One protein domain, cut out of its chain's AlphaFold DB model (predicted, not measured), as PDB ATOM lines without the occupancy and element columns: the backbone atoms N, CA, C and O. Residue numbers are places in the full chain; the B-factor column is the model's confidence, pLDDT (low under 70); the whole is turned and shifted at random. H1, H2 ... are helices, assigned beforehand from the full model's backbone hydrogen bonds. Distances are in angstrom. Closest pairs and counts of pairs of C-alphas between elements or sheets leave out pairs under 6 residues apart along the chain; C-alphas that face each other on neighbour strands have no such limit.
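This is residues 24 to 81 of the 716 residues of an uncharacterized protein of Dendrothele bispora (strain CBS 962.96) (UniProt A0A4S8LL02). Three helices stand as a small three-cornered cluster: H1 runs along one side of the helical hairpin of H2 and H3, with H3 touching both of the others. The long loop between H1 and H2 reaches out past one end of the cluster, and its residues 44 to 50 stick out free and make much of the length. The printed part has 58 residues, with three named helices in the order H1, H2, H3 and no named strand; the class is all helix. It is only just loose, close to compact, with a radius of gyration of the C-alphas of 12.5 A, and it spans 42 by 18 by 17 A.

H1, residues 27 to 38, touches H3, residues 70 to 81, at a shallow tilt of 15 degrees, the same way; their closest C-alphas, those of Val 30 and Leu 72, are 6.8 A apart. H1 and H2, residues 53 to 68, are close but not clearly touching, their closest C-alphas being those of Phe 37 and Gly 58 at 7.4 A. These two run opposite ways at a tilt of 36 degrees, only just steep. H2 and H3 form a helical hairpin, touching at a steep tilt of 39 degrees, opposite ways, with the C-alphas of Ser 66 and Arg 73 closest at 4.1 A. Each O i to N i+4 pair is within hydrogen-bond range in H1 and H2, against 4 of 8 in H3.

H1 begins at C-alpha 27 (-173.977, 73.520, -56.771) and is 16.2 A long. H2 begins at C-alpha 53 (-168.500, 95.963, -73.823) and is 22.4 A long. H3, 16.3 A long, ends at C-alpha 81 (-185.117, 88.002, -68.386).

The two C-alphas farthest apart, those of Thr 24 and Glu 48, are 41.8 A apart. The printed part has no cut. The link from H1 to H2, residues 39 to 52, is long, and the link from H2 to H3 is tight. The mean pLDDT of the printed part is 81.7, and residues 40 to 49 are under 70.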
ATOM      1  N   THR A  24    -173.861  67.306 -63.968       71.75
ATOM      2  CA  THR A  24    -174.411  68.355 -63.113       71.75
ATOM      3  C   THR A  24    -173.256  69.116 -62.488       71.75
ATOM      4  O   THR A  24    -172.454  68.542 -61.753       71.75
ATOM      5  N   LEU A  25    -173.144  70.394 -62.849       80.00
ATOM      6  CA  LEU A  25    -172.201  71.312 -62.234       80.00
ATOM      7  C   LEU A  25    -172.404  71.280 -60.719       80.00
ATOM      8  O   LEU A  25    -173.547  71.260 -60.256       80.00
ATOM      9  N   ALA A  26    -171.298  71.262 -59.975       88.00
ATOM     10  CA  ALA A  26    -171.334  71.373 -58.524       88.00
ATOM     11  C   ALA A  26    -172.139  72.623 -58.140       88.00
ATOM     12  O   ALA A  26    -172.011  73.673 -58.780       88.00
ATOM     13  N   LEU A  27    -173.013  72.486 -57.143       83.25
ATOM     14  CA  LEU A  27    -173.977  73.520 -56.771       83.25
ATOM     15  C   LEU A  27    -173.256  74.821 -56.382       83.25
ATOM     16  O   LEU A  27    -173.710  75.910 -56.722       83.25
ATOM     17  N   GLU A  28    -172.090  74.698 -55.749       89.69
ATOM     18  CA  GLU A  28    -171.203  75.795 -55.367       89.69
ATOM     19  C   GLU A  28    -170.761  76.601 -56.589       89.69
ATOM     20  O   GLU A  28    -170.826  77.826 -56.574       89.69
ATOM     21  N   LEU A  29    -170.397  75.919 -57.679       87.88
ATOM     22  CA  LEU A  29    -169.966  76.582 -58.906       87.88
ATOM     23  C   LEU A  29    -171.148  77.232 -59.636       87.88
ATOM     24  O   LEU A  29    -170.991  78.277 -60.258       87.88
ATOM     25  N   VAL A  30    -172.354  76.660 -59.525       87.69
ATOM     26  CA  VAL A  30    -173.582  77.307 -60.013       87.69
ATOM     27  C   VAL A  30    -173.843  78.609 -59.257       87.69
ATOM     28  O   VAL A  30    -174.135  79.618 -59.895       87.69
ATOM     29  N   TYR A  31    -173.714  78.613 -57.929       88.12
ATOM     30  CA  TYR A  31    -173.872  79.828 -57.126       88.12
ATOM     31  C   TYR A  31    -172.771  80.852 -57.390       88.12
ATOM     32  O   TYR A  31    -173.073  82.035 -57.506       88.12
ATOM     33  N   GLU A  32    -171.521  80.419 -57.547       90.56
ATOM     34  CA  GLU A  32    -170.404  81.300 -57.895       90.56
ATOM     35  C   GLU A  32    -170.660  81.989 -59.244       90.56
ATOM     36  O   GLU A  32    -170.624  83.217 -59.326       90.56
ATOM     37  N   ILE A  33    -171.045  81.220 -60.270       88.62
ATOM     38  CA  ILE A  33    -171.446  81.750 -61.581       88.62
ATOM     39  C   ILE A  33    -172.606  82.740 -61.419       88.62
ATOM     40  O   ILE A  33    -172.505  83.875 -61.868       88.62
ATOM     41  N   VAL A  34    -173.702  82.340 -60.772       87.69
ATOM     42  CA  VAL A  34    -174.909  83.174 -60.626       87.69
ATOM     43  C   VAL A  34    -174.624  84.470 -59.864       87.69
ATOM     44  O   VAL A  34    -175.050  85.532 -60.317       87.69
ATOM     45  N   SER A  35    -173.864  84.407 -58.771       88.88
ATOM     46  CA  SER A  35    -173.521  85.576 -57.952       88.88
ATOM     47  C   SER A  35    -172.693  86.607 -58.720       88.88
ATOM     48  O   SER A  35    -172.906  87.808 -58.562       88.88
ATOM     49  N   TYR A  36    -171.817  86.161 -59.629       89.06
ATOM     50  CA  TYR A  36    -171.100  87.057 -60.532       89.06
ATOM     51  C   TYR A  36    -172.072  87.846 -61.425       89.06
ATOM     52  O   TYR A  36    -171.961  89.066 -61.544       89.06
ATOM     53  N   PHE A  37    -173.073  87.178 -62.007       85.25
ATOM     54  CA  PHE A  37    -174.044  87.821 -62.901       85.25
ATOM     55  C   PHE A  37    -175.069  88.694 -62.178       85.25
ATOM     56  O   PHE A  37    -175.496  89.699 -62.736       85.25
ATOM     57  N   GLU A  38    -175.431  88.369 -60.940       81.12
ATOM     58  CA  GLU A  38    -176.359  89.176 -60.135       81.12
ATOM     59  C   GLU A  38    -175.805  90.583 -59.849       81.12
ATOM     60  O   GLU A  38    -176.550  91.562 -59.777       81.12
ATOM     61  N   THR A  39    -174.477  90.712 -59.772       74.50
ATOM     62  CA  THR A  39    -173.821  92.020 -59.640       74.50
ATOM     63  C   THR A  39    -173.795  92.827 -60.943       74.50
ATOM     64  O   THR A  39    -173.654  94.053 -60.892       74.50
ATOM     65  N   MET A  40    -173.994  92.188 -62.104       69.50
ATOM     66  CA  MET A  40    -174.082  92.874 -63.395       69.50
ATOM     67  C   MET A  40    -175.453  93.516 -63.573       69.50
ATOM     68  O   MET A  40    -176.332  93.033 -64.286       69.50
ATOM     69  N   ARG A  41    -175.623  94.679 -62.947       67.75
ATOM     70  CA  ARG A  41    -176.719  95.581 -63.293       67.75
ATOM     71  C   ARG A  41    -176.448  96.179 -64.660       67.75
ATOM     72  O   ARG A  41    -175.372  96.719 -64.904       67.75
ATOM     73  N   TYR A  42    -177.444  96.106 -65.532       65.75
ATOM     74  CA  TYR A  42    -177.395  96.779 -66.818       65.75
ATOM     75  C   TYR A  42    -177.205  98.286 -66.571       65.75
ATOM     76  O   TYR A  42    -178.057  98.891 -65.909       65.75
ATOM     77  N   PRO A  43    -176.087  98.896 -67.011       57.00
ATOM     78  CA  PRO A  43    -175.843 100.306 -66.778       57.00
ATOM     79  C   PRO A  43    -176.888 101.089 -67.558       57.00
ATOM     80  O   PRO A  43    -176.907 101.130 -68.788       57.00
ATOM     81  N   TYR A  44    -177.800 101.665 -66.789       59.50
ATOM     82  CA  TYR A  44    -178.877 102.491 -67.278       59.50
ATOM     83  C   TYR A  44    -178.272 103.742 -67.887       59.50
ATOM     84  O   TYR A  44    -177.681 104.560 -67.181       59.50
ATOM     85  N   THR A  45    -178.357 103.869 -69.201       50.94
ATOM     86  CA  THR A  45    -177.753 105.000 -69.885       50.94
ATOM     87  C   THR A  45    -178.815 105.699 -70.703       50.94
ATOM     88  O   THR A  45    -179.387 105.161 -71.645       50.94
ATOM     89  N   SER A  46    -179.111 106.926 -70.286       53.69
ATOM     90  CA  SER A  46    -179.916 107.862 -71.052       53.69
ATOM     91  C   SER A  46    -179.270 108.059 -72.426       53.69
ATOM     92  O   SER A  46    -178.178 108.616 -72.510       53.69
ATOM     93  N   ASN A  47    -179.945 107.568 -73.463       54.59
ATOM     94  CA  ASN A  47    -179.873 107.842 -74.906       54.59
ATOM     95  C   ASN A  47    -178.532 107.894 -75.656       54.59
ATOM     96  O   ASN A  47    -178.568 107.871 -76.887       54.59
ATOM     97  N   GLU A  48    -177.369 107.931 -75.008       57.56
ATOM     98  CA  GLU A  48    -176.108 108.183 -75.717       57.56
ATOM     99  C   GLU A  48    -174.887 107.430 -75.201       57.56
ATOM    100  O   GLU A  48    -173.896 107.360 -75.929       57.56
ATOM    101  N   VAL A  49    -174.916 106.847 -74.000       62.56
ATOM    102  CA  VAL A  49    -173.747 106.091 -73.543       62.56
ATOM    103  C   VAL A  49    -173.861 104.667 -74.091       62.56
ATOM    104  O   VAL A  49    -174.813 103.963 -73.759       62.56
ATOM    105  N   PRO A  50    -172.934 104.226 -74.959       71.31
ATOM    106  CA  PRO A  50    -172.914 102.841 -75.405       71.31
ATOM    107  C   PRO A  50    -172.795 101.928 -74.182       71.31
ATOM    108  O   PRO A  50    -172.041 102.233 -73.255       71.31
ATOM    109  N   ILE A  51    -173.532 100.813 -74.173       74.31
ATOM    110  CA  ILE A  51    -173.391  99.830 -73.096       74.31
ATOM    111  C   ILE A  51    -171.923  99.385 -73.088       74.31
ATOM    112  O   ILE A  51    -171.401  99.017 -74.147       74.31
ATOM    113  N   PRO A  52    -171.263  99.415 -71.924       79.38
ATOM    114  CA  PRO A  52    -169.915  98.900 -71.768       79.38
ATOM    115  C   PRO A  52    -169.783  97.475 -72.337       79.38
ATOM    116  O   PRO A  52    -170.648  96.616 -72.132       79.38
ATOM    117  N   SER A  53    -168.716  97.229 -73.103       83.12
ATOM    118  CA  SER A  53    -168.500  95.963 -73.823       83.12
ATOM    119  C   SER A  53    -168.375  94.757 -72.887       83.12
ATOM    120  O   SER A  53    -168.768  93.650 -73.242       83.12
ATOM    121  N   ASP A  54    -167.866  94.972 -71.676       84.12
ATOM    122  CA  ASP A  54    -167.766  93.991 -70.592       84.12
ATOM    123  C   ASP A  54    -169.140  93.486 -70.130       84.12
ATOM    124  O   ASP A  54    -169.322  92.283 -69.945       84.12
ATOM    125  N   VAL A  55    -170.137  94.370 -70.035       83.00
ATOM    126  CA  VAL A  55    -171.516  93.982 -69.690       83.00
ATOM    127  C   VAL A  55    -172.128  93.130 -70.801       83.00
ATOM    128  O   VAL A  55    -172.772  92.114 -70.527       83.00
ATOM    129  N   LEU A  56    -171.899  93.495 -72.067       83.81
ATOM    130  CA  LEU A  56    -172.347  92.696 -73.211       83.81
ATOM    131  C   LEU A  56    -171.680  91.323 -73.248       83.81
ATOM    132  O   LEU A  56    -172.346  90.324 -73.517       83.81
ATOM    133  N   GLU A  57    -170.374  91.259 -72.994       88.44
ATOM    134  CA  GLU A  57    -169.632  90.001 -72.954       88.44
ATOM    135  C   GLU A  57    -170.144  89.104 -71.826       88.44
ATOM    136  O   GLU A  57    -170.423  87.927 -72.059       88.44
ATOM    137  N   GLY A  58    -170.406  89.679 -70.651       86.69
ATOM    138  CA  GLY A  58    -171.090  89.007 -69.554       86.69
ATOM    139  C   GLY A  58    -172.429  88.396 -69.976       86.69
ATOM    140  O   GLY A  58    -172.666  87.204 -69.786       86.69
ATOM    141  N   TRP A  59    -173.283  89.173 -70.639       86.12
ATOM    142  CA  TRP A  59    -174.561  88.682 -71.161       86.12
ATOM    143  C   TRP A  59    -174.416  87.568 -72.201       86.12
ATOM    144  O   TRP A  59    -175.170  86.592 -72.168       86.12
ATOM    145  N   ARG A  60    -173.438  87.671 -73.111       89.88
ATOM    146  CA  ARG A  60    -173.139  86.621 -74.100       89.88
ATOM    147  C   ARG A  60    -172.732  85.320 -73.404       89.88
ATOM    148  O   ARG A  60    -173.209  84.255 -73.797       89.88
ATOM    149  N   VAL A  61    -171.911  85.400 -72.354       90.44
ATOM    150  CA  VAL A  61    -171.514  84.239 -71.542       90.44
ATOM    151  C   VAL A  61    -172.719  83.650 -70.812       90.44
ATOM    152  O   VAL A  61    -172.942  82.445 -70.899       90.44
ATOM    153  N   LEU A  62    -173.538  84.474 -70.152       88.81
ATOM    154  CA  LEU A  62    -174.733  84.017 -69.438       88.81
ATOM    155  C   LEU A  62    -175.719  83.307 -70.375       88.81
ATOM    156  O   LEU A  62    -176.241  82.239 -70.048       88.81
ATOM    157  N   LYS A  63    -175.921  83.859 -71.576       89.19
ATOM    158  CA  LYS A  63    -176.735  83.245 -72.627       89.19
ATOM    159  C   LYS A  63    -176.159  81.894 -73.051       89.19
ATOM    160  O   LYS A  63    -176.869  80.891 -72.981       89.19
ATOM    161  N   ALA A  64    -174.873  81.837 -73.394       90.06
ATOM    162  CA  ALA A  64    -174.211  80.594 -73.786       90.06
ATOM    163  C   ALA A  64    -174.277  79.521 -72.681       90.06
ATOM    164  O   ALA A  64    -174.517  78.346 -72.962       90.06
ATOM    165  N   LEU A  65    -174.129  79.910 -71.412       88.56
ATOM    166  CA  LEU A  65    -174.269  79.011 -70.264       88.56
ATOM    167  C   LEU A  65    -175.699  78.471 -70.118       88.56
ATOM    168  O   LEU A  65    -175.882  77.278 -69.874       88.56
ATOM    169  N   SER A  66    -176.712  79.319 -70.316       88.69
ATOM    170  CA  SER A  66    -178.123  78.909 -70.264       88.69
ATOM    171  C   SER A  66    -178.519  77.948 -71.395       88.69
ATOM    172  O   SER A  66    -179.372  77.072 -71.216       88.69
ATOM    173  N   GLU A  67    -177.872  78.080 -72.556       87.56
ATOM    174  CA  GLU A  67    -178.088  77.215 -73.717       87.56
ATOM    175  C   GLU A  67    -177.384  75.862 -73.538       87.56
ATOM    176  O   GLU A  67    -177.973  74.818 -73.824       87.56
ATOM    177  N   THR A  68    -176.157  75.869 -73.006       88.25
ATOM    178  CA  THR A  68    -175.303  74.673 -72.891       88.25
ATOM    179  C   THR A  68    -175.593  73.807 -71.668       88.25
ATOM    180  O   THR A  68    -175.446  72.586 -71.743       88.25
ATOM    181  N   CYS A  69    -176.024  74.391 -70.545       87.62
ATOM    182  CA  CYS A  69    -176.243  73.659 -69.300       87.62
ATOM    183  C   CYS A  69    -177.692  73.776 -68.814       87.62
ATOM    184  O   CYS A  69    -178.155  74.844 -68.423       87.62
ATOM    185  N   ARG A  70    -178.403  72.641 -68.749       85.31
ATOM    186  CA  ARG A  70    -179.803  72.581 -68.292       85.31
ATOM    187  C   ARG A  70    -179.981  73.038 -66.838       85.31
ATOM    188  O   ARG A  70    -180.973  73.692 -66.534       85.31
ATOM    189  N   ALA A  71    -179.024  72.731 -65.958       84.12
ATOM    190  CA  ALA A  71    -179.057  73.175 -64.562       84.12
ATOM    191  C   ALA A  71    -178.897  74.701 -64.455       84.12
ATOM    192  O   ALA A  71    -179.663  75.358 -63.749       84.12
ATOM    193  N   LEU A  72    -177.963  75.273 -65.226       88.19
ATOM    194  CA  LEU A  72    -177.801  76.723 -65.313       88.19
ATOM    195  C   LEU A  72    -179.000  77.380 -65.987       88.19
ATOM    196  O   LEU A  72    -179.400  78.446 -65.554       88.19
ATOM    197  N   ARG A  73    -179.650  76.744 -66.966       88.25
ATOM    198  CA  ARG A  73    -180.843  77.291 -67.628       88.25
ATOM    199  C   ARG A  73    -181.911  77.725 -66.627       88.25
ATOM    200  O   ARG A  73    -182.427  78.826 -66.751       88.25
ATOM    201  N   VAL A  74    -182.210  76.913 -65.613       87.56
ATOM    202  CA  VAL A  74    -183.242  77.241 -64.610       87.56
ATOM    203  C   VAL A  74    -182.849  78.453 -63.755       87.56
ATOM    204  O   VAL A  74    -183.710  79.251 -63.400       87.56
ATOM    205  N   LYS A  75    -181.558  78.620 -63.444       89.12
ATOM    206  CA  LYS A  75    -181.057  79.694 -62.566       89.12
ATOM    207  C   LYS A  75    -180.679  80.975 -63.310       89.12
ATOM    208  O   LYS A  75    -180.935  82.068 -62.822       89.12
ATOM    209  N   CYS A  76    -180.113  80.847 -64.501       89.94
ATOM    210  CA  CYS A  76    -179.699  81.953 -65.356       89.94
ATOM    211  C   CYS A  76    -180.881  82.588 -66.084       89.94
ATOM    212  O   CYS A  76    -180.804  83.754 -66.450       89.94
ATOM    213  N   ARG A  77    -181.976  81.853 -66.304       89.31
ATOM    214  CA  ARG A  77    -183.138  82.378 -67.022       89.31
ATOM    215  C   ARG A  77    -183.805  83.560 -66.310       89.31
ATOM    216  O   ARG A  77    -183.985  84.566 -66.984       89.31
ATOM    217  N   PRO A  78    -184.089  83.528 -64.994       90.69
ATOM    218  CA  PRO A  78    -184.544  84.720 -64.286       90.69
ATOM    219  C   PRO A  78    -183.616  85.921 -64.498       90.69
ATOM    220  O   PRO A  78    -184.092  86.998 -64.819       90.69
ATOM    221  N   LEU A  79    -182.294  85.721 -64.434       90.25
ATOM    222  CA  LEU A  79    -181.302  86.792 -64.614       90.25
ATOM    223  C   LEU A  79    -181.294  87.354 -66.046       90.25
ATOM    224  O   LEU A  79    -181.229  88.565 -66.238       90.25
ATOM    225  N   LEU A  80    -181.401  86.477 -67.052       90.62
ATOM    226  CA  LEU A  80    -181.462  86.840 -68.475       90.62
ATOM    227  C   LEU A  80    -182.755  87.559 -68.863       90.62
ATOM    228  O   LEU A  80    -182.801  88.206 -69.903       90.62
ATOM    229  N   TRP A  81    -183.819  87.402 -68.084       92.19
ATOM    230  CA  TRP A  81    -185.117  88.002 -68.386       92.19
ATOM    231  C   TRP A  81    -185.505  89.104 -67.402       92.19
ATOM    232  O   TRP A  81    -186.458  89.822 -67.665       92.19
TER     233      TRP A  81